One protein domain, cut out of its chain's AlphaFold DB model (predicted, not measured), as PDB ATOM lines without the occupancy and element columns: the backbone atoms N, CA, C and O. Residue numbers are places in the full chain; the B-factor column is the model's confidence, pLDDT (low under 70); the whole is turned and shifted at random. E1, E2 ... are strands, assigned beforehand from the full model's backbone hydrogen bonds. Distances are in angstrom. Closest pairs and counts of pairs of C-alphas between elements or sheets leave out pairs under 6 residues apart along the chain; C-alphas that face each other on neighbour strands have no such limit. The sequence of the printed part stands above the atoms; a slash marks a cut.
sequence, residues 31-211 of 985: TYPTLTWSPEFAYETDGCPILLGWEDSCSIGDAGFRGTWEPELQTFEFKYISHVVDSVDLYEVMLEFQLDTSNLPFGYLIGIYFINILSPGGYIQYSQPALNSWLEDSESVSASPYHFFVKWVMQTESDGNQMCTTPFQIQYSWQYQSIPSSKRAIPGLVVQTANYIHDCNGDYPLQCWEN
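This is residues 31 to 211 of the 985 residues of the protein "Flo11 domain-containing protein" of Spathaspora passalidarum (strain NRRL Y-27907 / 11-Y1) (UniProt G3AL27). Two twisted sheets, E1-E7-E4-E3-E2 and E6-E5-E10-E11, overlap only partly face to face, and the hairpin of E10 and E11 with its loop, residues 178 to 188, reaches far out at one end of the longest axis. Near the other end E7 bends and runs on into a small third sheet, E8-E9-E12. The printed part has 181 residues with no named helix and twelve named strands, E1 to E12 in that order along the chain; the class is all strand, though under half of the residues, 85, are in named elements. The five-strand sheet is mixed, and the other two are antiparallel. The whole is compact, with a radius of gyration of the C-alphas of 18.2 A, yet elongated, spanning 64 by 39 by 29 A.

In the largest sheet E4, residues 90 to 100, and E3, residues 72 to 84, form an antiparallel hairpin, with N 79 and O 94 within hydrogen-bond range at 2.8 A. On the other side of E4 is E7, residues 147 to 155, antiparallel, with N 95 to O 150 at 2.9 A. Edge strand E1, residues 34 to 37, is parallel to E7, with N 35 to O 149 at 2.9 A. The other edge strand, E2, residues 45 to 49, and E3 meet only at a point, where C-alphas 84 and 45 face each other at 4.4 A. In the second sheet E10, residues 168 to 177, and E11, residues 189 to 198, form an antiparallel hairpin, with N 170 to O 196 at 2.8 A. E5, residues 109 to 115, is antiparallel to E10, with N 113 to O 171 at 2.9 A. E5 also forms a hairpin with E6, residues 127 to 132, with N 128 to O 114 at 2.8 A. Between the two sheets, the closest C-alphas of E1 and E6 are those of Leu 35 and Ala 130, 7.5 A apart, while E3 and E11 are only just apart at 8.2 A. E7 bends by 57 degrees at residue 152 and runs on into E8, residues 157 to 159, at 77 degrees. E8 forms a hairpin with E9, residues 162 to 164, with N 157 to O 164 at 3.0 A. E9 is antiparallel to E12, residues 207 to 210, with N 163 to O 209 at 2.9 A.

E1 begins at C-alpha 34, (133.795, 156.226, 114.506), and E12 ends at C-alpha 210, (128.907, 180.057, 102.524). E3 measures 33.6 A, E4 32.1 A, E10 29.5 A, E11 29.3 A and E7 24.4 A from first to last C-alpha.

The C-alphas farthest apart, those of Asp 86 and Lys 183, are 64.9 A apart. The printed part has no cut. The links E2 to E3, E5 to E6, E6 to E7 and E10 to E11 are long; residues 55 to 56 in the first pair antiparallel with residues 207 to 208 of E12. The mean pLDDT of the printed part is 90.4, and residues 31, 49, 51, 63 to 65, 138 to 140 and 179 to 180 are under 70.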
ATOM      1  N   THR A  31     143.161 153.132 115.592       68.81
ATOM      2  CA  THR A  31     141.963 153.587 114.888       68.81
ATOM      3  C   THR A  31     140.837 153.702 115.909       68.81
ATOM      4  O   THR A  31     140.237 152.698 116.294       68.81
ATOM      5  N   TYR A  32     140.583 154.920 116.382       77.00
ATOM      6  CA  TYR A  32     139.440 155.212 117.240       77.00
ATOM      7  C   TYR A  32     138.138 154.832 116.512       77.00
ATOM      8  O   TYR A  32     138.013 155.110 115.317       77.00
ATOM      9  N   PRO A  33     137.175 154.174 117.182       81.44
ATOM     10  CA  PRO A  33     135.929 153.779 116.543       81.44
ATOM     11  C   PRO A  33     135.080 155.015 116.226       81.44
ATOM     12  O   PRO A  33     134.702 155.761 117.130       81.44
ATOM     13  N   THR A  34     134.754 155.208 114.947       93.00
ATOM     14  CA  THR A  34     133.795 156.226 114.506       93.00
ATOM     15  C   THR A  34     132.373 155.693 114.656       93.00
ATOM     16  O   THR A  34     131.914 154.886 113.843       93.00
ATOM     17  N   LEU A  35     131.658 156.161 115.677       93.94
ATOM     18  CA  LEU A  35     130.226 155.911 115.826       93.94
ATOM     19  C   LEU A  35     129.490 156.501 114.613       93.94
ATOM     20  O   LEU A  35     129.706 157.663 114.285       93.94
ATOM     21  N   THR A  36     128.664 155.723 113.914       95.31
ATOM     22  CA  THR A  36     128.057 156.159 112.643       95.31
ATOM     23  C   THR A  36     126.549 155.948 112.656       95.31
ATOM     24  O   THR A  36     126.077 154.821 112.525       95.31
ATOM     25  N   TRP A  37     125.783 157.033 112.756       96.00
ATOM     26  CA  TRP A  37     124.322 156.988 112.708       96.00
ATOM     27  C   TRP A  37     123.833 157.219 111.279       96.00
ATOM     28  O   TRP A  37     123.574 158.350 110.863       96.00
ATOM     29  N   SER A  38     123.726 156.134 110.514       96.19
ATOM     30  CA  SER A  38     123.229 156.164 109.135       96.19
ATOM     31  C   SER A  38     121.723 156.475 109.068       96.19
ATOM     32  O   SER A  38     120.960 155.860 109.816       96.19
ATOM     33  N   PRO A  39     121.265 157.370 108.172       96.31
ATOM     34  CA  PRO A  39     119.845 157.523 107.856       96.31
ATOM     35  C   PRO A  39     119.262 156.288 107.153       96.31
ATOM     36  O   PRO A  39     119.985 155.486 106.564       96.31
ATOM     37  N   GLU A  40     117.930 156.172 107.156       95.69
ATOM     38  CA  GLU A  40     117.208 155.136 106.395       95.69
ATOM     39  C   GLU A  40     117.230 155.372 104.872       95.69
ATOM     40  O   GLU A  40     117.010 154.440 104.095       95.69
ATOM     41  N   PHE A  41     117.480 156.609 104.428       95.62
ATOM     42  CA  PHE A  41     117.599 156.948 103.010       95.62
ATOM     43  C   PHE A  41     119.038 156.782 102.514       95.62
ATOM     44  O   PHE A  41     119.999 157.120 103.204       95.62
ATOM     45  N   ALA A  42     119.190 156.294 101.281       96.25
ATOM     46  CA  ALA A  42     120.471 156.332 100.589       96.25
ATOM     47  C   ALA A  42     120.812 157.779 100.206       96.25
ATOM     48  O   ALA A  42     119.943 158.518  99.744       96.25
ATOM     49  N   TYR A  43     122.074 158.155 100.379       96.31
ATOM     50  CA  TYR A  43     122.609 159.462 100.023       96.31
ATOM     51  C   TYR A  43     124.029 159.310  99.481       96.31
ATOM     52  O   TYR A  43     124.731 158.351  99.807       96.31
ATOM     53  N   GLU A  44     124.443 160.280  98.680       95.69
ATOM     54  CA  GLU A  44     125.835 160.502  98.313       95.69
ATOM     55  C   GLU A  44     126.229 161.869  98.879       95.69
ATOM     56  O   GLU A  44     125.425 162.805  98.860       95.69
ATOM     57  N   THR A  45     127.439 161.999  99.415       94.38
ATOM     58  CA  THR A  45     128.035 163.317  99.646       94.38
ATOM     59  C   THR A  45     128.665 163.790  98.348       94.38
ATOM     60  O   THR A  45     129.250 162.992  97.608       94.38
ATOM     61  N   ASP A  46     128.567 165.082  98.043       88.12
ATOM     62  CA  ASP A  46     129.428 165.612  97.001       88.12
ATOM     63  C   ASP A  46     130.871 165.675  97.514       88.12
ATOM     64  O   ASP A  46     131.162 165.940  98.681       88.12
ATOM     65  N   GLY A  47     131.811 165.432  96.603       79.62
ATOM     66  CA  GLY A  47     133.223 165.724  96.825       79.62
ATOM     67  C   GLY A  47     133.510 167.224  96.739       79.62
ATOM     68  O   GLY A  47     134.535 167.588  96.170       79.62
ATOM     69  N   CYS A  48     132.594 168.081  97.206       77.44
ATOM     70  CA  CYS A  48     132.805 169.509  97.403       77.44
ATOM     71  C   CYS A  48     133.309 169.684  98.840       77.44
ATOM     72  O   CYS A  48     132.505 169.670  99.775       77.44
ATOM     73  N   PRO A  49     134.627 169.824  99.075       66.94
ATOM     74  CA  PRO A  49     135.081 170.213 100.395       66.94
ATOM     75  C   PRO A  49     134.553 171.624 100.650       66.94
ATOM     76  O   PRO A  49     134.458 172.430  99.718       66.94
ATOM     77  N   ILE A  50     134.311 171.971 101.909       75.00
ATOM     78  CA  ILE A  50     134.134 173.372 102.291       75.00
ATOM     79  C   ILE A  50     135.520 174.037 102.214       75.00
ATOM     80  O   ILE A  50     136.229 174.200 103.202       75.00
ATOM     81  N   LEU A  51     135.949 174.343 100.983       63.59
ATOM     82  CA  LEU A  51     137.309 174.755 100.607       63.59
ATOM     83  C   LEU A  51     137.736 176.097 101.212       63.59
ATOM     84  O   LEU A  51     138.926 176.399 101.253       63.59
ATOM     85  N   LEU A  52     136.764 176.895 101.653       75.31
ATOM     86  CA  LEU A  52     136.968 178.166 102.346       75.31
ATOM     87  C   LEU A  52     137.096 177.986 103.870       75.31
ATOM     88  O   LEU A  52     137.414 178.946 104.565       75.31
ATOM     89  N   GLY A  53     136.881 176.769 104.379       87.06
ATOM     90  CA  GLY A  53     136.644 176.503 105.792       87.06
ATOM     91  C   GLY A  53     135.236 176.908 106.235       87.06
ATOM     92  O   GLY A  53     134.432 177.431 105.461       87.06
ATOM     93  N   TRP A  54     134.954 176.647 107.503       93.88
ATOM     94  CA  TRP A  54     133.803 177.167 108.234       93.88
ATOM     95  C   TRP A  54     134.311 178.125 109.322       93.88
ATOM     96  O   TRP A  54     135.447 178.002 109.785       93.88
ATOM     97  N   GLU A  55     133.483 179.085 109.719       95.44
ATOM     98  CA  GLU A  55     133.797 180.102 110.724       95.44
ATOM     99  C   GLU A  55     132.883 179.952 111.949       95.44
ATOM    100  O   GLU A  55     131.732 179.520 111.830       95.44
ATOM    101  N   ASP A  56     133.376 180.338 113.128       96.44
ATOM    102  CA  ASP A  56     132.552 180.446 114.333       96.44
ATOM    103  C   ASP A  56     131.504 181.558 114.135       96.44
ATOM    104  O   ASP A  56     131.847 182.741 114.083       96.44
ATOM    105  N   SER A  57     130.219 181.198 114.094       95.31
ATOM    106  CA  SER A  57     129.077 182.131 114.003       95.31
ATOM    107  C   SER A  57     129.107 183.218 115.089       95.31
ATOM    108  O   SER A  57     128.601 184.331 114.934       95.31
ATOM    109  N   CYS A  58     129.689 182.871 116.234       95.25
ATOM    110  CA  CYS A  58     129.537 183.577 117.486       95.25
ATOM    111  C   CYS A  58     130.735 183.306 118.398       95.25
ATOM    112  O   CYS A  58     131.157 182.169 118.591       95.25
ATOM    113  N   SER A  59     131.288 184.365 118.990       93.75
ATOM    114  CA  SER A  59     132.397 184.237 119.934       93.75
ATOM    115  C   SER A  59     131.918 183.628 121.251       93.75
ATOM    116  O   SER A  59     131.117 184.250 121.951       93.75
ATOM    117  N   ILE A  60     132.468 182.473 121.633       90.00
ATOM    118  CA  ILE A  60     132.326 181.950 122.997       90.00
ATOM    119  C   ILE A  60     132.923 182.981 123.962       90.00
ATOM    120  O   ILE A  60     134.124 183.257 123.937       90.00
ATOM    121  N   GLY A  61     132.087 183.569 124.817       81.50
ATOM    122  CA  GLY A  61     132.567 184.328 125.972       81.50
ATOM    123  C   GLY A  61     133.069 183.371 127.054       81.50
ATOM    124  O   GLY A  61     132.441 182.334 127.242       81.50
ATOM    125  N   ASP A  62     134.162 183.734 127.747       79.19
ATOM    126  CA  ASP A  62     134.838 182.969 128.818       79.19
ATOM    127  C   ASP A  62     133.939 181.894 129.462       79.19
ATOM    128  O   ASP A  62     133.087 182.219 130.297       79.19
ATOM    129  N   ALA A  63     134.110 180.635 129.027       68.94
ATOM    130  CA  ALA A  63     133.103 179.579 129.174       68.94
ATOM    131  C   ALA A  63     132.541 179.497 130.604       68.94
ATOM    132  O   ALA A  63     133.285 179.355 131.582       68.94
ATOM    133  N   GLY A  64     131.215 179.637 130.714       64.88
ATOM    134  CA  GLY A  64     130.526 179.963 131.963       64.88
ATOM    135  C   GLY A  64     130.898 179.027 133.112       64.88
ATOM    136  O   GLY A  64     130.526 177.861 133.088       64.88
ATOM    137  N   PHE A  65     131.620 179.570 134.105       65.75
ATOM    138  CA  PHE A  65     132.338 178.868 135.183       65.75
ATOM    139  C   PHE A  65     131.766 177.479 135.538       65.75
ATOM    140  O   PHE A  65     130.868 177.356 136.378       65.75
ATOM    141  N   ARG A  66     132.310 176.441 134.889       79.94
ATOM    142  CA  ARG A  66     131.877 175.043 135.032       79.94
ATOM    143  C   ARG A  66     132.003 174.536 136.467       79.94
ATOM    144  O   ARG A  66     132.817 175.024 137.261       79.94
ATOM    145  N   GLY A  67     131.197 173.534 136.818       82.38
ATOM    146  CA  GLY A  67     131.277 172.889 138.123       82.38
ATOM    147  C   GLY A  67     132.662 172.278 138.350       82.38
ATOM    148  O   GLY A  67     133.195 171.602 137.480       82.38
ATOM    149  N   THR A  68     133.237 172.456 139.547       84.94
ATOM    150  CA  THR A  68     134.622 172.051 139.897       84.94
ATOM    151  C   THR A  68     134.857 170.529 139.984       84.94
ATOM    152  O   THR A  68     135.720 170.073 140.735       84.94
ATOM    153  N   TRP A  69     134.020 169.744 139.319       89.81
ATOM    154  CA  TRP A  69     134.007 168.284 139.267       89.81
ATOM    155  C   TRP A  69     133.813 167.769 137.827       89.81
ATOM    156  O   TRP A  69     134.076 166.597 137.567       89.81
ATOM    157  N   GLU A  70     133.341 168.627 136.915       92.69
ATOM    158  CA  GLU A  70     133.137 168.308 135.505       92.69
ATOM    159  C   GLU A  70     134.504 168.146 134.816       92.69
ATOM    160  O   GLU A  70     135.415 168.929 135.105       92.69
ATOM    161  N   PRO A  71     134.681 167.152 133.927       93.56
ATOM    162  CA  PRO A  71     135.876 167.042 133.097       93.56
ATOM    163  C   PRO A  71     136.147 168.304 132.277       93.56
ATOM    164  O   PRO A  71     135.227 168.944 131.766       93.56
ATOM    165  N   GLU A  72     137.428 168.620 132.106       94.00
ATOM    166  CA  GLU A  72     137.851 169.677 131.195       94.00
ATOM    167  C   GLU A  72     137.689 169.195 129.747       94.00
ATOM    168  O   GLU A  72     138.064 168.071 129.402       94.00
ATOM    169  N   LEU A  73     137.085 170.031 128.904       94.75
ATOM    170  CA  LEU A  73     136.869 169.741 127.493       94.75
ATOM    171  C   LEU A  73     138.196 169.917 126.744       94.75
ATOM    172  O   LEU A  73     138.708 171.029 126.658       94.75
ATOM    173  N   GLN A  74     138.763 168.824 126.230       95.94
ATOM    174  CA  GLN A  74     140.035 168.849 125.498       95.94
ATOM    175  C   GLN A  74     139.828 169.080 123.999       95.94
ATOM    176  O   GLN A  74     140.587 169.836 123.398       95.94
ATOM    177  N   THR A  75     138.789 168.470 123.419       96.44
ATOM    178  CA  THR A  75     138.427 168.643 122.005       96.44
ATOM    179  C   THR A  75     136.913 168.617 121.837       96.44
ATOM    180  O   THR A  75     136.240 167.715 122.338       96.44
ATOM    181  N   PHE A  76     136.394 169.575 121.079       96.81
ATOM    182  CA  PHE A  76     135.056 169.578 120.497       96.81
ATOM    183  C   PHE A  76     135.248 170.226 119.124       96.81
ATOM    184  O   PHE A  76     135.519 171.419 119.052       96.81
ATOM    185  N   GLU A  77     135.264 169.434 118.052       96.50
ATOM    186  CA  GLU A  77     135.675 169.933 116.731       96.50
ATOM    187  C   GLU A  77     135.039 169.116 115.603       96.50
ATOM    188  O   GLU A  77     135.123 167.883 115.598       96.50
ATOM    189  N   PHE A  78     134.445 169.779 114.608       96.75
ATOM    190  CA  PHE A  78     134.098 169.103 113.355       96.75
ATOM    191  C   PHE A  78     135.362 168.841 112.537       96.75
ATOM    192  O   PHE A  78     136.116 169.754 112.230       96.75
ATOM    193  N   LYS A  79     135.592 167.585 112.154       95.69
ATOM    194  CA  LYS A  79     136.712 167.188 111.284       95.69
ATOM    195  C   LYS A  79     136.364 167.268 109.808       95.69
ATOM    196  O   LYS A  79     137.252 167.475 108.988       95.69
ATOM    197  N   TYR A  80     135.085 167.116 109.477       94.81
ATOM    198  CA  TYR A  80     134.536 167.576 108.211       94.81
ATOM    199  C   TYR A  80     133.030 167.806 108.305       94.81
ATOM    200  O   TYR A  80     132.338 167.266 109.172       94.81
ATOM    201  N   ILE A  81     132.558 168.589 107.343       95.19
ATOM    202  CA  ILE A  81     131.164 168.840 107.003       95.19
ATOM    203  C   ILE A  81     131.127 168.733 105.467       95.19
ATOM    204  O   ILE A  81     131.903 169.415 104.797       95.19
ATOM    205  N   SER A  82     130.315 167.834 104.907       94.19
ATOM    206  CA  SER A  82     130.244 167.539 103.462       94.19
ATOM    207  C   SER A  82     128.792 167.602 103.004       94.19
ATOM    208  O   SER A  82     127.924 167.003 103.639       94.19
ATOM    209  N   HIS A  83     128.501 168.327 101.927       95.12
ATOM    210  CA  HIS A  83     127.128 168.527 101.461       95.12
ATOM    211  C   HIS A  83     126.537 167.231 100.876       95.12
ATOM    212  O   HIS A  83     127.233 166.446 100.228       95.12
ATOM    213  N   VAL A  84     125.251 166.979 101.132       95.38
ATOM    214  CA  VAL A  84     124.528 165.824 100.583       95.38
ATOM    215  C   VAL A  84     123.947 166.176  99.214       95.38
ATOM    216  O   VAL A  84     123.213 167.155  99.068       95.38
ATOM    217  N   VAL A  85     124.249 165.348  98.210       93.62
ATOM    218  CA  VAL A  85     123.785 165.504  96.823       93.62
ATOM    219  C   VAL A  85     122.255 165.580  96.765       93.62
ATOM    220  O   VAL A  85     121.554 164.897  97.509       93.62
ATOM    221  N   ASP A  86     121.748 166.433  95.871       92.94
ATOM    222  CA  ASP A  86     120.322 166.734  95.664       92.94
ATOM    223  C   ASP A  86     119.567 167.274  96.901       92.94
ATOM    224  O   ASP A  86     118.336 167.369  96.889       92.94
ATOM    225  N   SER A  87     120.290 167.697  97.946       93.62
ATOM    226  CA  SER A  87     119.736 168.409  99.103       93.62
ATOM    227  C   SER A  87     119.906 169.937  99.010       93.62
ATOM    228  O   SER A  87     120.367 170.483  98.006       93.62
ATOM    229  N   VAL A  88     119.462 170.640 100.056       92.31
ATOM    230  CA  VAL A  88     119.629 172.094 100.247       92.31
ATOM    231  C   VAL A  88     120.321 172.390 101.578       92.31
ATOM    232  O   VAL A  88     121.121 173.316 101.680       92.31
ATOM    233  N   ASP A  89     119.965 171.608 102.592       95.38
ATOM    234  CA  ASP A  89     120.170 171.834 104.019       95.38
ATOM    235  C   ASP A  89     120.667 170.568 104.744       95.38
ATOM    236  O   ASP A  89     120.609 170.504 105.972       95.38
ATOM    237  N   LEU A  90     121.124 169.544 104.011       96.31
ATOM    238  CA  LEU A  90     121.598 168.281 104.583       96.31
ATOM    239  C   LEU A  90     123.096 168.101 104.342       96.31
ATOM    240  O   LEU A  90     123.593 168.229 103.222       96.31
ATOM    241  N   TYR A  91     123.817 167.779 105.413       96.31
ATOM    242  CA  TYR A  91     125.270 167.644 105.399       96.31
ATOM    243  C   TYR A  91     125.685 166.416 106.210       96.31
ATOM    244  O   TYR A  91     125.225 166.230 107.338       96.31
ATOM    245  N   GLU A  92     126.568 165.578 105.666       96.88
ATOM    246  CA  GLU A  92     127.266 164.579 106.474       96.88
ATOM    247  C   GLU A  92     128.340 165.292 107.297       96.88
ATOM    248  O   GLU A  92     129.219 165.962 106.748       96.88
ATOM    249  N   VAL A  93     128.269 165.150 108.616       96.56
ATOM    250  CA  VAL A  93     129.200 165.762 109.564       96.56
ATOM    251  C   VAL A  93     129.941 164.684 110.339       96.56
ATOM    252  O   VAL A  93     129.350 163.671 110.721       96.56
ATOM    253  N   MET A  94     131.230 164.908 110.605       96.94
ATOM    254  CA  MET A  94     132.017 164.093 111.531       96.94
ATOM    255  C   MET A  94     132.625 164.970 112.622       96.94
ATOM    256  O   MET A  94     133.376 165.900 112.333       96.94
ATOM    257  N   LEU A  95     132.328 164.636 113.874       97.19
ATOM    258  CA  LEU A  95     132.775 165.328 115.080       97.19
ATOM    259  C   LEU A  95     133.849 164.500 115.804       97.19
ATOM    260  O   LEU A  95     133.658 163.297 115.983       97.19
ATOM    261  N   GLU A  96     134.931 165.128 116.263       97.00
ATOM    262  CA  GLU A  96     135.799 164.597 117.325       97.00
ATOM    263  C   GLU A  96     135.390 165.202 118.671       97.00
ATOM    264  O   GLU A  96     135.174 166.413 118.783       97.00
ATOM    265  N   PHE A  97     135.315 164.361 119.702       97.00
ATOM    266  CA  PHE A  97     135.003 164.787 121.062       97.00
ATOM    267  C   PHE A  97     135.957 164.138 122.074       97.00
ATOM    268  O   PHE A  97     136.123 162.914 122.066       97.00
ATOM    269  N   GLN A  98     136.570 164.940 122.953       96.19
ATOM    270  CA  GLN A  98     137.584 164.493 123.917       96.19
ATOM    271  C   GLN A  98     137.514 165.240 125.262       96.19
ATOM    272  O   GLN A  98     137.374 166.462 125.296       96.19
ATOM    273  N   LEU A  99     137.680 164.513 126.375       95.75
ATOM    274  CA  LEU A  99     137.651 165.035 127.751       95.75
ATOM    275  C   LEU A  99     138.911 164.668 128.545       95.75
ATOM    276  O   LEU A  99     139.391 163.537 128.453       95.75
ATOM    277  N   ASP A 100     139.375 165.559 129.429       94.81
ATOM    278  CA  ASP A 100     140.354 165.181 130.453       94.81
ATOM    279  C   ASP A 100     139.689 164.349 131.554       94.81
ATOM    280  O   ASP A 100     139.053 164.859 132.482       94.81
ATOM    281  N   THR A 101     139.884 163.036 131.480       88.44
ATOM    282  CA  THR A 101     139.415 162.091 132.496       88.44
ATOM    283  C   THR A 101     140.516 161.555 133.402       88.44
ATOM    284  O   THR A 101     140.331 160.517 134.038       88.44
ATOM    285  N   SER A 102     141.626 162.284 133.560       90.62
ATOM    286  CA  SER A 102     142.688 161.990 134.542       90.62
ATOM    287  C   SER A 102     142.163 161.798 135.975       90.62
ATOM    288  O   SER A 102     142.808 161.138 136.789       90.62
ATOM    289  N   ASN A 103     140.977 162.344 136.281       85.50
ATOM    290  CA  ASN A 103     140.306 162.238 137.578       85.50
ATOM    291  C   ASN A 103     139.057 161.323 137.594       85.50
ATOM    292  O   ASN A 103     138.537 161.061 138.680       85.50
ATOM    293  N   LEU A 104     138.564 160.818 136.448       87.94
ATOM    294  CA  LEU A 104     137.314 160.037 136.362       87.94
ATOM    295  C   LEU A 104     137.533 158.606 135.826       87.94
ATOM    296  O   LEU A 104     137.714 158.418 134.620       87.94
ATOM    297  N   PRO A 105     137.453 157.559 136.670       85.00
ATOM    298  CA  PRO A 105     137.582 156.182 136.205       85.00
ATOM    299  C   PRO A 105     136.335 155.731 135.428       85.00
ATOM    300  O   PRO A 105     135.200 155.979 135.837       85.00
ATOM    301  N   PHE A 106     136.551 155.000 134.330       85.69
ATOM    302  CA  PHE A 106     135.492 154.498 133.441       85.69
ATOM    303  C   PHE A 106     134.385 153.707 134.160       85.69
ATOM    304  O   PHE A 106     133.222 153.845 133.810       85.69
ATOM    305  N   GLY A 107     134.713 152.949 135.215       87.56
ATOM    306  CA  GLY A 107     133.754 152.117 135.960       87.56
ATOM    307  C   GLY A 107     132.635 152.861 136.712       87.56
ATOM    308  O   GLY A 107     131.832 152.206 137.371       87.56
ATOM    309  N   TYR A 108     132.572 154.196 136.641       91.56
ATOM    310  CA  TYR A 108     131.410 154.975 137.086       91.56
ATOM    311  C   TYR A 108     130.575 155.551 135.934       91.56
ATOM    312  O   TYR A 108     129.550 156.162 136.211       91.56
ATOM    313  N   LEU A 109     130.972 155.415 134.668       93.69
ATOM    314  CA  LEU A 109     130.236 155.982 133.537       93.69
ATOM    315  C   LEU A 109     128.976 155.156 133.234       93.69
ATOM    316  O   LEU A 109     129.064 153.985 132.880       93.69
ATOM    317  N   ILE A 110     127.809 155.791 133.351       94.62
ATOM    318  CA  ILE A 110     126.498 155.207 133.032       94.62
ATOM    319  C   ILE A 110     126.216 155.320 131.538       94.62
ATOM    320  O   ILE A 110     125.682 154.407 130.920       94.62
ATOM    321  N   GLY A 111     126.523 156.468 130.943       95.00
ATOM    322  CA  GLY A 111     126.146 156.707 129.562       95.00
ATOM    323  C   GLY A 111     126.540 158.070 129.036       95.00
ATOM    324  O   GLY A 111     126.907 158.978 129.789       95.00
ATOM    325  N   ILE A 112     126.452 158.158 127.715       96.38
ATOM    326  CA  ILE A 112     126.745 159.322 126.890       96.38
ATOM    327  C   ILE A 112     125.554 159.468 125.949       96.38
ATOM    328  O   ILE A 112     125.250 158.545 125.190       96.38
ATOM    329  N   TYR A 113     124.879 160.609 126.009       96.81
ATOM    330  CA  TYR A 113     123.660 160.891 125.259       96.81
ATOM    331  C   TYR A 113     123.828 162.180 124.467       96.81
ATOM    332  O   TYR A 113     124.266 163.187 125.015       96.81
ATOM    333  N   PHE A 114     123.452 162.162 123.194       97.62
ATOM    334  CA  PHE A 114     123.368 163.351 122.361       97.62
ATOM    335  C   PHE A 114     121.916 163.823 122.339       97.62
ATOM    336  O   PHE A 114     121.012 163.057 122.008       97.62
ATOM    337  N   ILE A 115     121.694 165.073 122.729       98.12
ATOM    338  CA  ILE A 115     120.383 165.665 122.989       98.12
ATOM    339  C   ILE A 115     120.179 166.853 122.041       98.12
ATOM    340  O   ILE A 115     121.105 167.633 121.824       98.12
ATOM    341  N   ASN A 116     118.966 167.008 121.504       97.44
ATOM    342  CA  ASN A 116     118.583 168.028 120.512       97.44
ATOM    343  C   ASN A 116     119.220 167.887 119.110       97.44
ATOM    344  O   ASN A 116     119.164 168.848 118.352       97.44
ATOM    345  N   ILE A 117     119.785 166.735 118.712       97.12
ATOM    346  CA  ILE A 117     120.259 166.573 117.319       97.12
ATOM    347  C   ILE A 117     119.098 166.806 116.339       97.12
ATOM    348  O   ILE A 117     118.128 166.044 116.335       97.12
ATOM    349  N   LEU A 118     119.239 167.797 115.453       97.56
ATOM    350  CA  LEU A 118     118.371 167.935 114.290       97.56
ATOM    351  C   LEU A 118     118.899 167.057 113.146       97.56
ATOM    352  O   LEU A 118     119.998 167.251 112.624       97.56
ATOM    353  N   SER A 119     118.095 166.066 112.766       97.44
ATOM    354  CA  SER A 119     118.385 165.130 111.680       97.44
ATOM    355  C   SER A 119     117.230 165.107 110.672       97.44
ATOM    356  O   SER A 119     116.073 165.266 111.078       97.44
ATOM    357  N   PRO A 120     117.495 164.896 109.368       97.06
ATOM    358  CA  PRO A 120     116.458 164.828 108.341       97.06
ATOM    359  C   PRO A 120     115.375 163.803 108.690       97.06
ATOM    360  O   PRO A 120     115.645 162.617 108.869       97.06
ATOM    361  N   GLY A 121     114.131 164.272 108.811       95.94
ATOM    362  CA  GLY A 121     112.983 163.440 109.188       95.94
ATOM    363  C   GLY A 121     112.977 162.941 110.641       95.94
ATOM    364  O   GLY A 121     112.070 162.196 111.002       95.94
ATOM    365  N   GLY A 122     113.942 163.343 111.478       96.12
ATOM    366  CA  GLY A 122     114.060 162.892 112.866       96.12
ATOM    367  C   GLY A 122     114.504 161.433 113.017       96.12
ATOM    368  O   GLY A 122     114.097 160.780 113.976       96.12
ATOM    369  N   TYR A 123     115.297 160.905 112.072       96.38
ATOM    370  CA  TYR A 123     115.778 159.515 112.126       96.38
ATOM    371  C   TYR A 123     116.683 159.254 113.343       96.38
ATOM    372  O   TYR A 123     116.670 158.161 113.910       96.38
ATOM    373  N   ILE A 124     117.429 160.274 113.780       96.25
ATOM    374  CA  ILE A 124     118.113 160.289 115.073       96.25
ATOM    375  C   ILE A 124     117.121 160.785 116.115       96.25
ATOM    376  O   ILE A 124     116.538 161.862 115.976       96.25
ATOM    377  N   GLN A 125     116.940 160.001 117.178       95.69
ATOM    378  CA  GLN A 125     116.032 160.365 118.258       95.69
ATOM    379  C   GLN A 125     116.549 161.594 119.014       95.69
ATOM    380  O   GLN A 125     117.752 161.771 119.191       95.69
ATOM    381  N   TYR A 126     115.623 162.386 119.562       95.12
ATOM    382  CA  TYR A 126     115.906 163.594 120.354       95.12
ATOM    383  C   TYR A 126     116.946 163.401 121.483       95.12
ATOM    384  O   TYR A 126     117.567 164.372 121.906       95.12
ATOM    385  N   SER A 127     117.118 162.169 121.975       96.00
ATOM    386  CA  SER A 127     118.123 161.765 122.965       96.00
ATOM    387  C   SER A 127     118.799 160.458 122.524       96.00
ATOM    388  O   SER A 127     118.454 159.378 123.008       96.00
ATOM    389  N   GLN A 128     119.755 160.545 121.602       95.56
ATOM    390  CA  GLN A 128     120.461 159.399 121.025       95.56
ATOM    391  C   GLN A 128     121.596 158.907 121.947       95.56
ATOM    392  O   GLN A 128     122.503 159.682 122.257       95.56
ATOM    393  N   PRO A 129     121.609 157.637 122.392       95.06
ATOM    394  CA  PRO A 129     122.721 157.096 123.170       95.06
ATOM    395  C   PRO A 129     123.940 156.786 122.281       95.06
ATOM    396  O   PRO A 129     123.834 156.042 121.310       95.06
ATOM    397  N   ALA A 130     125.108 157.303 122.664       92.31
ATOM    398  CA  ALA A 130     126.430 156.870 122.187       92.31
ATOM    399  C   ALA A 130     127.081 155.840 123.136       92.31
ATOM    400  O   ALA A 130     127.986 155.094 122.762       92.31
ATOM    401  N   LEU A 131     126.609 155.791 124.385       90.94
ATOM    402  CA  LEU A 131     126.901 154.738 125.353       90.94
ATOM    403  C   LEU A 131     125.735 154.633 126.337       90.94
ATOM    404  O   LEU A 131     125.241 155.657 126.810       90.94
ATOM    405  N   ASN A 132     125.333 153.418 126.705       89.75
ATOM    406  CA  ASN A 132     124.408 153.194 127.811       89.75
ATOM    407  C   ASN A 132     124.751 151.872 128.514       89.75
ATOM    408  O   ASN A 132     124.525 150.802 127.959       89.75
ATOM    409  N   SER A 133     125.265 151.937 129.743       83.69
ATOM    410  CA  SER A 133     125.695 150.782 130.543       83.69
ATOM    411  C   SER A 133     124.556 149.831 130.922       83.69
ATOM    412  O   SER A 133     124.818 148.734 131.403       83.69
ATOM    413  N   TRP A 134     123.299 150.248 130.740       83.81
ATOM    414  CA  TRP A 134     122.108 149.415 130.934       83.81
ATOM    415  C   TRP A 134     121.653 148.701 129.648       83.81
ATOM    416  O   TRP A 134     120.671 147.962 129.690       83.81
ATOM    417  N   LEU A 135     122.324 148.931 128.512       80.75
ATOM    418  CA  LEU A 135     122.050 148.297 127.220       80.75
ATOM    419  C   LEU A 135     123.302 147.561 126.727       80.75
ATOM    420  O   LEU A 135     124.223 148.178 126.183       80.75
ATOM    421  N   GLU A 136     123.299 146.237 126.894       79.12
ATOM    422  CA  GLU A 136     124.389 145.337 126.482       79.12
ATOM    423  C   GLU A 136     124.709 145.456 124.977       79.12
ATOM    424  O   GLU A 136     125.875 145.384 124.594       79.12
ATOM    425  N   ASP A 137     123.694 145.741 124.151       75.38
ATOM    426  CA  ASP A 137     123.790 145.899 122.691       75.38
ATOM    427  C   ASP A 137     124.042 147.350 122.214       75.38
ATOM    428  O   ASP A 137     123.851 147.652 121.034       75.38
ATOM    429  N   SER A 138     124.414 148.295 123.089       68.94
ATOM    430  CA  SER A 138     124.678 149.673 122.633       68.94
ATOM    431  C   SER A 138     125.904 149.741 121.706       68.94
ATOM    432  O   SER A 138     126.954 149.181 122.023       68.94
ATOM    433  N   GLU A 139     125.787 150.445 120.566       66.19
ATOM    434  CA  GLU A 139     126.895 150.704 119.627       66.19
ATOM    435  C   GLU A 139     127.957 151.582 120.298       66.19
ATOM    436  O   GLU A 139     127.952 152.809 120.238       66.19
ATOM    437  N   SER A 140     128.826 150.916 121.047       68.38
ATOM    438  CA  SER A 140     129.590 151.537 122.109       68.38
ATOM    439  C   SER A 140     130.879 152.165 121.595       68.38
ATOM    440  O   SER A 140     131.706 151.491 120.970       68.38
ATOM    441  N   VAL A 141     131.144 153.399 122.037       81.38
ATOM    442  CA  VAL A 141     132.468 154.066 122.056       81.38
ATOM    443  C   VAL A 141     133.483 153.369 122.998       81.38
ATOM    444  O   VAL A 141     134.329 153.983 123.640       81.38
ATOM    445  N   SER A 142     133.394 152.042 123.081       71.75
ATOM    446  CA  SER A 142     134.026 151.103 124.015       71.75
ATOM    447  C   SER A 142     135.550 151.180 124.100       71.75
ATOM    448  O   SER A 142     136.110 150.911 125.162       71.75
ATOM    449  N   ALA A 143     136.231 151.544 123.010       81.44
ATOM    450  CA  ALA A 143     137.686 151.692 122.999       81.44
ATOM    451  C   ALA A 143     138.156 152.930 123.783       81.44
ATOM    452  O   ALA A 143     139.229 152.900 124.386       81.44
ATOM    453  N   SER A 144     137.364 154.007 123.773       90.31
ATOM    454  CA  SER A 144     137.610 155.225 124.542       90.31
ATOM    455  C   SER A 144     136.324 156.062 124.627       90.31
ATOM    456  O   SER A 144     136.016 156.830 123.714       90.31
ATOM    457  N   PRO A 145     135.567 155.981 125.734       92.31
ATOM    458  CA  PRO A 145     134.332 156.748 125.903       92.31
ATOM    459  C   PRO A 145     134.586 158.237 126.171       92.31
ATOM    460  O   PRO A 145     133.644 158.998 126.329       92.31
ATOM    461  N   TYR A 146     135.856 158.637 126.261       94.56
ATOM    462  CA  TYR A 146     136.308 159.994 126.548       94.56
ATOM    463  C   TYR A 146     137.164 160.579 125.417       94.56
ATOM    464  O   TYR A 146     137.692 161.675 125.563       94.56
ATOM    465  N   HIS A 147     137.317 159.844 124.308       95.06
ATOM    466  CA  HIS A 147     137.923 160.311 123.060       95.06
ATOM    467  C   HIS A 147     137.383 159.470 121.901       95.06
ATOM    468  O   HIS A 147     137.821 158.334 121.709       95.06
ATOM    469  N   PHE A 148     136.413 159.997 121.160       95.31
ATOM    470  CA  PHE A 148     135.778 159.280 120.053       95.31
ATOM    471  C   PHE A 148     135.412 160.206 118.894       95.31
ATOM    472  O   PHE A 148     135.349 161.428 119.038       95.31
ATOM    473  N   PHE A 149     135.127 159.584 117.750       95.94
ATOM    474  CA  PHE A 149     134.572 160.246 116.577       95.94
ATOM    475  C   PHE A 149     133.116 159.817 116.405       95.94
ATOM    476  O   PHE A 149     132.784 158.652 116.637       95.94
ATOM    477  N   VAL A 150     132.246 160.729 115.985       96.38
ATOM    478  CA  VAL A 150     130.846 160.418 115.669       96.38
ATOM    479  C   VAL A 150     130.425 161.087 114.365       96.38
ATOM    480  O   VAL A 150     130.784 162.235 114.108       96.38
ATOM    481  N   LYS A 151     129.705 160.344 113.522       97.00
ATOM    482  CA  LYS A 151     129.344 160.718 112.154       97.00
ATOM    483  C   LYS A 151     127.854 160.515 111.885       97.00
ATOM    484  O   LYS A 151     127.314 159.449 112.182       97.00
ATOM    485  N   TRP A 152     127.201 161.513 111.294       98.06
ATOM    486  CA  TRP A 152     125.783 161.456 110.930       98.06
ATOM    487  C   TRP A 152     125.418 162.465 109.836       98.06
ATOM    488  O   TRP A 152     126.227 163.324 109.496       98.06
ATOM    489  N   VAL A 153     124.194 162.384 109.303       97.94
ATOM    490  CA  VAL A 153     123.634 163.449 108.455       97.94
ATOM    491  C   VAL A 153     122.882 164.439 109.345       97.94
ATOM    492  O   VAL A 153     121.852 164.107 109.936       97.94
ATOM    493  N   MET A 154     123.413 165.652 109.451       97.81
ATOM    494  CA  MET A 154     122.804 166.787 110.143       97.81
ATOM    495  C   MET A 154     121.863 167.535 109.193       97.81
ATOM    496  O   MET A 154     122.140 167.644 107.997       97.81
ATOM    497  N   GLN A 155     120.774 168.087 109.736       97.75
ATOM    498  CA  GLN A 155     120.032 169.160 109.074       97.75
ATOM    499  C   GLN A 155     120.551 170.515 109.576       97.75
ATOM    500  O   GLN A 155     120.578 170.765 110.784       97.75
ATOM    501  N   THR A 156     120.997 171.365 108.656       97.06
ATOM    502  CA  THR A 156     121.592 172.682 108.927       97.06
ATOM    503  C   THR A 156     120.550 173.791 108.888       97.06
ATOM    504  O   THR A 156     119.545 173.681 108.188       97.06
ATOM    505  N   GLU A 157     120.812 174.890 109.586       96.81
ATOM    506  CA  GLU A 157     119.990 176.101 109.526       96.81
ATOM    507  C   GLU A 157     120.663 177.189 108.684       96.81
ATOM    508  O   GLU A 157     121.886 177.244 108.581       96.81
ATOM    509  N   SER A 158     119.868 178.044 108.039       95.50
ATOM    510  CA  SER A 158     120.377 179.113 107.174       95.50
ATOM    511  C   SER A 158     120.360 180.462 107.894       95.50
ATOM    512  O   SER A 158     119.271 180.985 108.159       95.50
ATOM    513  N   ASP A 159     121.529 181.062 108.130       94.56
ATOM    514  CA  ASP A 159     121.646 182.453 108.584       94.56
ATOM    515  C   ASP A 159     122.063 183.367 107.421       94.56
ATOM    516  O   ASP A 159     123.206 183.387 106.957       94.56
ATOM    517  N   GLY A 160     121.089 184.114 106.897       92.50
ATOM    518  CA  GLY A 160     121.270 185.035 105.775       92.50
ATOM    519  C   GLY A 160     121.727 184.343 104.485       92.50
ATOM    520  O   GLY A 160     120.901 183.870 103.708       92.50
ATOM    521  N   ASN A 161     123.043 184.342 104.251       91.25
ATOM    522  CA  ASN A 161     123.702 183.735 103.086       91.25
ATOM    523  C   ASN A 161     124.546 182.493 103.445       91.25
ATOM    524  O   ASN A 161     125.096 181.852 102.546       91.25
ATOM    525  N   GLN A 162     124.690 182.181 104.734       95.12
ATOM    526  CA  GLN A 162     125.476 181.055 105.232       95.12
ATOM    527  C   GLN A 162     124.563 179.901 105.665       95.12
ATOM    528  O   GLN A 162     123.407 180.104 106.041       95.12
ATOM    529  N   MET A 163     125.095 178.684 105.598       95.62
ATOM    530  CA  MET A 163     124.545 177.502 106.260       95.62
ATOM    531  C   MET A 163     125.334 177.259 107.539       95.62
ATOM    532  O   MET A 163     126.551 177.432 107.544       95.62
ATOM    533  N   CYS A 164     124.647 176.865 108.603       97.56
ATOM    534  CA  CYS A 164     125.208 176.689 109.932       97.56
ATOM    535  C   CYS A 164     124.812 175.332 110.519       97.56
ATOM    536  O   CYS A 164     123.694 174.842 110.328       97.56
ATOM    537  N   THR A 165     125.719 174.727 111.284       97.94
ATOM    538  CA  THR A 165     125.392 173.584 112.150       97.94
ATOM    539  C   THR A 165     124.269 173.950 113.116       97.94
ATOM    540  O   THR A 165     124.340 175.017 113.721       97.94
ATOM    541  N   THR A 166     123.305 173.060 113.336       98.00
ATOM    542  CA  THR A 166     122.224 173.287 114.306       98.00
ATOM    543  C   THR A 166     122.652 172.975 115.751       98.00
ATOM    544  O   THR A 166     123.500 172.097 115.951       98.00
ATOM    545  N   PRO A 167     122.091 173.656 116.775       98.12
ATOM    546  CA  PRO A 167     122.482 173.453 118.169       98.12
ATOM    547  C   PRO A 167     122.196 172.042 118.700       98.12
ATOM    548  O   PRO A 167     121.121 171.487 118.470       98.12
ATOM    549  N   PHE A 168     123.116 171.478 119.488       98.25
ATOM    550  CA  PHE A 168     122.918 170.200 120.190       98.25
ATOM    551  C   PHE A 168     123.726 170.125 121.496       98.25
ATOM    552  O   PHE A 168     124.464 171.039 121.854       98.25
ATOM    553  N   GLN A 169     123.571 169.042 122.255       97.94
ATOM    554  CA  GLN A 169     124.219 168.859 123.556       97.94
ATOM    555  C   GLN A 169     124.704 167.420 123.737       97.94
ATOM    556  O   GLN A 169     123.954 166.478 123.500       97.94
ATOM    557  N   ILE A 170     125.919 167.239 124.249       97.94
ATOM    558  CA  ILE A 170     126.454 165.946 124.684       97.94
ATOM    559  C   ILE A 170     126.349 165.881 126.210       97.94
ATOM    560  O   ILE A 170     126.947 166.688 126.918       97.94
ATOM    561  N   GLN A 171     125.582 164.931 126.738       97.69
ATOM    562  CA  GLN A 171     125.426 164.689 128.170       97.69
ATOM    563  C   GLN A 171     126.145 163.407 128.589       97.69
ATOM    564  O   GLN A 171     125.812 162.316 128.131       97.69
ATOM    565  N   TYR A 172     127.062 163.536 129.541       96.75
ATOM    566  CA  TYR A 172     127.651 162.421 130.275       96.75
ATOM    567  C   TYR A 172     126.911 162.210 131.592       96.75
ATOM    568  O   TYR A 172     126.527 163.177 132.252       96.75
ATOM    569  N   SER A 173     126.749 160.953 131.999       95.69
ATOM    570  CA  SER A 173     126.165 160.568 133.289       95.69
ATOM    571  C   SER A 173     127.085 159.609 134.040       95.69
ATOM    572  O   SER A 173     127.392 158.542 133.513       95.69
ATOM    573  N   TRP A 174     127.471 159.926 135.281       94.69
ATOM    574  CA  TRP A 174     128.276 159.046 136.143       94.69
ATOM    575  C   TRP A 174     127.556 158.652 137.437       94.69
ATOM    576  O   TRP A 174     126.936 159.479 138.101       94.69
ATOM    577  N   GLN A 175     127.694 157.388 137.829       92.56
ATOM    578  CA  GLN A 175     127.126 156.747 139.012       92.56
ATOM    579  C   GLN A 175     128.159 156.705 140.138       92.56
ATOM    580  O   GLN A 175     128.861 155.710 140.329       92.56
ATOM    581  N   TYR A 176     128.254 157.780 140.920       85.62
ATOM    582  CA  TYR A 176     129.162 157.791 142.062       85.62
ATOM    583  C   TYR A 176     128.512 157.148 143.292       85.62
ATOM    584  O   TYR A 176     127.436 157.554 143.748       85.62
ATOM    585  N   GLN A 177     129.204 156.173 143.890       77.75
ATOM    586  CA  GLN A 177     128.870 155.696 145.232       77.75
ATOM    587  C   GLN A 177     129.268 156.760 146.256       77.75
ATOM    588  O   GLN A 177     130.369 156.746 146.809       77.75
ATOM    589  N   SER A 178     128.355 157.695 146.528       75.44
ATOM    590  CA  SER A 178     128.558 158.645 147.614       75.44
ATOM    591  C   SER A 178     128.653 157.874 148.937       75.44
ATOM    592  O   SER A 178     127.691 157.255 149.390       75.44
ATOM    593  N   ILE A 179     129.837 157.876 149.558       68.00
ATOM    594  CA  ILE A 179     129.998 157.422 150.941       68.00
ATOM    595  C   ILE A 179     129.517 158.582 151.815       68.00
ATOM    596  O   ILE A 179     130.227 159.587 151.921       68.00
ATOM    597  N   PRO A 180     128.329 158.510 152.439       68.06
ATOM    598  CA  PRO A 180     127.837 159.625 153.224       68.06
ATOM    599  C   PRO A 180     128.735 159.826 154.445       68.06
ATOM    600  O   PRO A 180     128.962 158.906 155.234       68.06
ATOM    601  N   SER A 181     129.176 161.064 154.673       73.44
ATOM    602  CA  SER A 181     129.987 161.439 155.846       73.44
ATOM    603  C   SER A 181     129.298 161.097 157.182       73.44
ATOM    604  O   SER A 181     129.942 160.981 158.226       73.44
ATOM    605  N   SER A 182     127.975 160.899 157.151       79.06
ATOM    606  CA  SER A 182     127.194 160.275 158.218       79.06
ATOM    607  C   SER A 182     127.254 158.745 158.136       79.06
ATOM    608  O   SER A 182     126.582 158.140 157.304       79.06
ATOM    609  N   LYS A 183     127.915 158.108 159.116       77.44
ATOM    610  CA  LYS A 183     127.951 156.639 159.340       77.44
ATOM    611  C   LYS A 183     126.581 155.962 159.595       77.44
ATOM    612  O   LYS A 183     126.537 154.851 160.116       77.44
ATOM    613  N   ARG A 184     125.462 156.648 159.345       78.31
ATOM    614  CA  ARG A 184     124.085 156.150 159.515       78.31
ATOM    615  C   ARG A 184     123.165 156.413 158.323       78.31
ATOM    616  O   ARG A 184     122.017 155.987 158.375       78.31
ATOM    617  N   ALA A 185     123.635 157.088 157.277       73.38
ATOM    618  CA  ALA A 185     122.928 157.076 156.003       73.38
ATOM    619  C   ALA A 185     123.323 155.813 155.222       73.38
ATOM    620  O   ALA A 185     124.478 155.386 155.263       73.38
ATOM    621  N   ILE A 186     122.353 155.219 154.529       74.62
ATOM    622  CA  ILE A 186     122.607 154.213 153.491       74.62
ATOM    623  C   ILE A 186     123.410 154.919 152.378       74.62
ATOM    624  O   ILE A 186     123.108 156.088 152.116       74.62
ATOM    625  N   PRO A 187     124.425 154.287 151.753       75.62
ATOM    626  CA  PRO A 187     125.121 154.877 150.613       75.62
ATOM    627  C   PRO A 187     124.114 155.211 149.510       75.62
ATOM    628  O   PRO A 187     123.504 154.326 148.913       75.62
ATOM    629  N   GLY A 188     123.895 156.509 149.305       79.19
ATOM    630  CA  GLY A 188     122.982 157.017 148.296       79.19
ATOM    631  C   GLY A 188     123.655 156.952 146.937       79.19
ATOM    632  O   GLY A 188     124.777 157.443 146.778       79.19
ATOM    633  N   LEU A 189     122.970 156.359 145.963       86.94
ATOM    634  CA  LEU A 189     123.417 156.399 144.582       86.94
ATOM    635  C   LEU A 189     123.231 157.823 144.055       86.94
ATOM    636  O   LEU A 189     122.102 158.307 143.979       86.94
ATOM    637  N   VAL A 190     124.331 158.504 143.740       90.00
ATOM    638  CA  VAL A 190     124.297 159.864 143.196       90.00
ATOM    639  C   VAL A 190     124.724 159.791 141.743       90.00
ATOM    640  O   VAL A 190     125.889 159.530 141.445       90.00
ATOM    641  N   VAL A 191     123.764 160.027 140.851       93.25
ATOM    642  CA  VAL A 191     124.057 160.304 139.446       93.25
ATOM    643  C   VAL A 191     124.505 161.759 139.343       93.25
ATOM    644  O   VAL A 191     123.818 162.653 139.838       93.25
ATOM    645  N   GLN A 192     125.661 161.989 138.732       93.19
ATOM    646  CA  GLN A 192     126.173 163.316 138.386       93.19
ATOM    647  C   GLN A 192     126.173 163.433 136.863       93.19
ATOM    648  O   GLN A 192     126.575 162.485 136.187       93.19
ATOM    649  N   THR A 193     125.708 164.560 136.323       95.25
ATOM    650  CA  THR A 193     125.613 164.775 134.873       95.25
ATOM    651  C   THR A 193     126.370 166.027 134.452       95.25
ATOM    652  O   THR A 193     126.187 167.092 135.039       95.25
ATOM    653  N   ALA A 194     127.248 165.887 133.458       95.50
ATOM    654  CA  ALA A 194     127.930 167.010 132.820       95.50
ATOM    655  C   ALA A 194     127.397 167.148 131.398       95.50
ATOM    656  O   ALA A 194     127.170 166.151 130.711       95.50
ATOM    657  N   ASN A 195     127.194 168.386 130.972       96.38
ATOM    658  CA  ASN A 195     126.663 168.723 129.660       96.38
ATOM    659  C   ASN A 195     127.734 169.505 128.908       96.38
ATOM    660  O   ASN A 195     128.394 170.335 129.525       96.38
ATOM    661  N   TYR A 196     127.889 169.254 127.615       96.81
ATOM    662  CA  TYR A 196     128.760 169.999 126.709       96.81
ATOM    663  C   TYR A 196     127.889 170.459 125.549       96.81
ATOM    664  O   TYR A 196     127.242 169.628 124.908       96.81
ATOM    665  N   ILE A 197     127.776 171.766 125.356       97.06
ATOM    666  CA  ILE A 197     126.746 172.365 124.506       97.06
ATOM    667  C   ILE A 197     127.392 172.918 123.237       97.06
ATOM    668  O   ILE A 197     128.344 173.692 123.307       97.06
ATOM    669  N   HIS A 198     126.830 172.536 122.095       97.50
ATOM    670  CA  HIS A 198     127.080 173.135 120.792       97.50
ATOM    671  C   HIS A 198     126.028 174.221 120.548       97.50
ATOM    672  O   HIS A 198     124.900 173.907 120.170       97.50
ATOM    673  N   ASP A 199     126.357 175.470 120.874       96.75
ATOM    674  CA  ASP A 199     125.493 176.657 120.751       96.75
ATOM    675  C   ASP A 199     126.335 177.936 120.909       96.75
ATOM    676  O   ASP A 199     127.410 177.921 121.508       96.75
ATOM    677  N   CYS A 200     125.809 179.081 120.480       95.69
ATOM    678  CA  CYS A 200     126.407 180.394 120.731       95.69
ATOM    679  C   CYS A 200     126.496 180.812 122.211       95.69
ATOM    680  O   CYS A 200     127.151 181.806 122.522       95.69
ATOM    681  N   ASN A 201     125.869 180.071 123.128       94.00
ATOM    682  CA  ASN A 201     126.022 180.214 124.580       94.00
ATOM    683  C   ASN A 201     126.649 178.957 125.222       94.00
ATOM    684  O   ASN A 201     126.573 178.791 126.443       94.00
ATOM    685  N   GLY A 202     127.195 178.051 124.405       94.19
ATOM    686  CA  GLY A 202     127.735 176.758 124.809       94.19
ATOM    687  C   GLY A 202     129.251 176.740 125.011       94.19
ATOM    688  O   GLY A 202     129.883 177.748 125.320       94.19
ATOM    689  N   ASP A 203     129.821 175.548 124.848       95.31
ATOM    690  CA  ASP A 203     131.254 175.255 124.976       95.31
ATOM    691  C   ASP A 203     131.969 175.173 123.624       95.31
ATOM    692  O   ASP A 203     133.190 175.296 123.560       95.31
ATOM    693  N   TYR A 204     131.205 174.953 122.555       96.19
ATOM    694  CA  TYR A 204     131.644 174.984 121.166       96.19
ATOM    695  C   TYR A 204     130.586 175.760 120.356       96.19
ATOM    696  O   TYR A 204     129.391 175.582 120.626       96.19
ATOM    697  N   PRO A 205     130.965 176.674 119.443       96.81
ATOM    698  CA  PRO A 205     130.020 177.592 118.827       96.81
ATOM    699  C   PRO A 205     129.486 177.011 117.516       96.81
ATOM    700  O   PRO A 205     130.121 176.167 116.878       96.81
ATOM    701  N   LEU A 206     128.338 177.509 117.060       97.56
ATOM    702  CA  LEU A 206     127.792 177.101 115.766       97.56
ATOM    703  C   LEU A 206     128.804 177.419 114.656       97.56
ATOM    704  O   LEU A 206     129.300 178.541 114.567       97.56
ATOM    705  N   GLN A 207     129.133 176.420 113.838       97.44
ATOM    706  CA  GLN A 207     130.043 176.569 112.705       97.44
ATOM    707  C   GLN A 207     129.208 176.926 111.471       97.44
ATOM    708  O   GLN A 207     128.228 176.230 111.191       97.44
ATOM    709  N   CYS A 208     129.582 177.975 110.739       97.06
ATOM    710  CA  CYS A 208     128.870 178.456 109.550       97.06
ATOM    711  C   CYS A 208     129.785 178.535 108.319       97.06
ATOM    712  O   CYS A 208     130.985 178.769 108.434       97.06
ATOM    713  N   TRP A 209     129.223 178.364 107.123       95.06
ATOM    714  CA  TRP A 209     129.936 178.443 105.844       95.06
ATOM    715  C   TRP A 209     129.050 179.026 104.740       95.06
ATOM    716  O   TRP A 209     127.823 178.943 104.791       95.06
ATOM    717  N   GLU A 210     129.655 179.612 103.706       93.31
ATOM    718  CA  GLU A 210     128.907 180.057 102.524       93.31
ATOM    719  C   GLU A 210     128.365 178.856 101.731       93.31
ATOM    720  O   GLU A 210     129.070 177.868 101.514       93.31
ATOM    721  N   ASN A 211     127.120 178.941 101.248       86.00
ATOM    722  CA  ASN A 211     126.498 177.871 100.461       86.00
ATOM    723  C   ASN A 211     127.022 177.839  99.007       86.00
ATOM    724  O   ASN A 211     126.327 178.221  98.065       86.00
TER     725      ASN A 211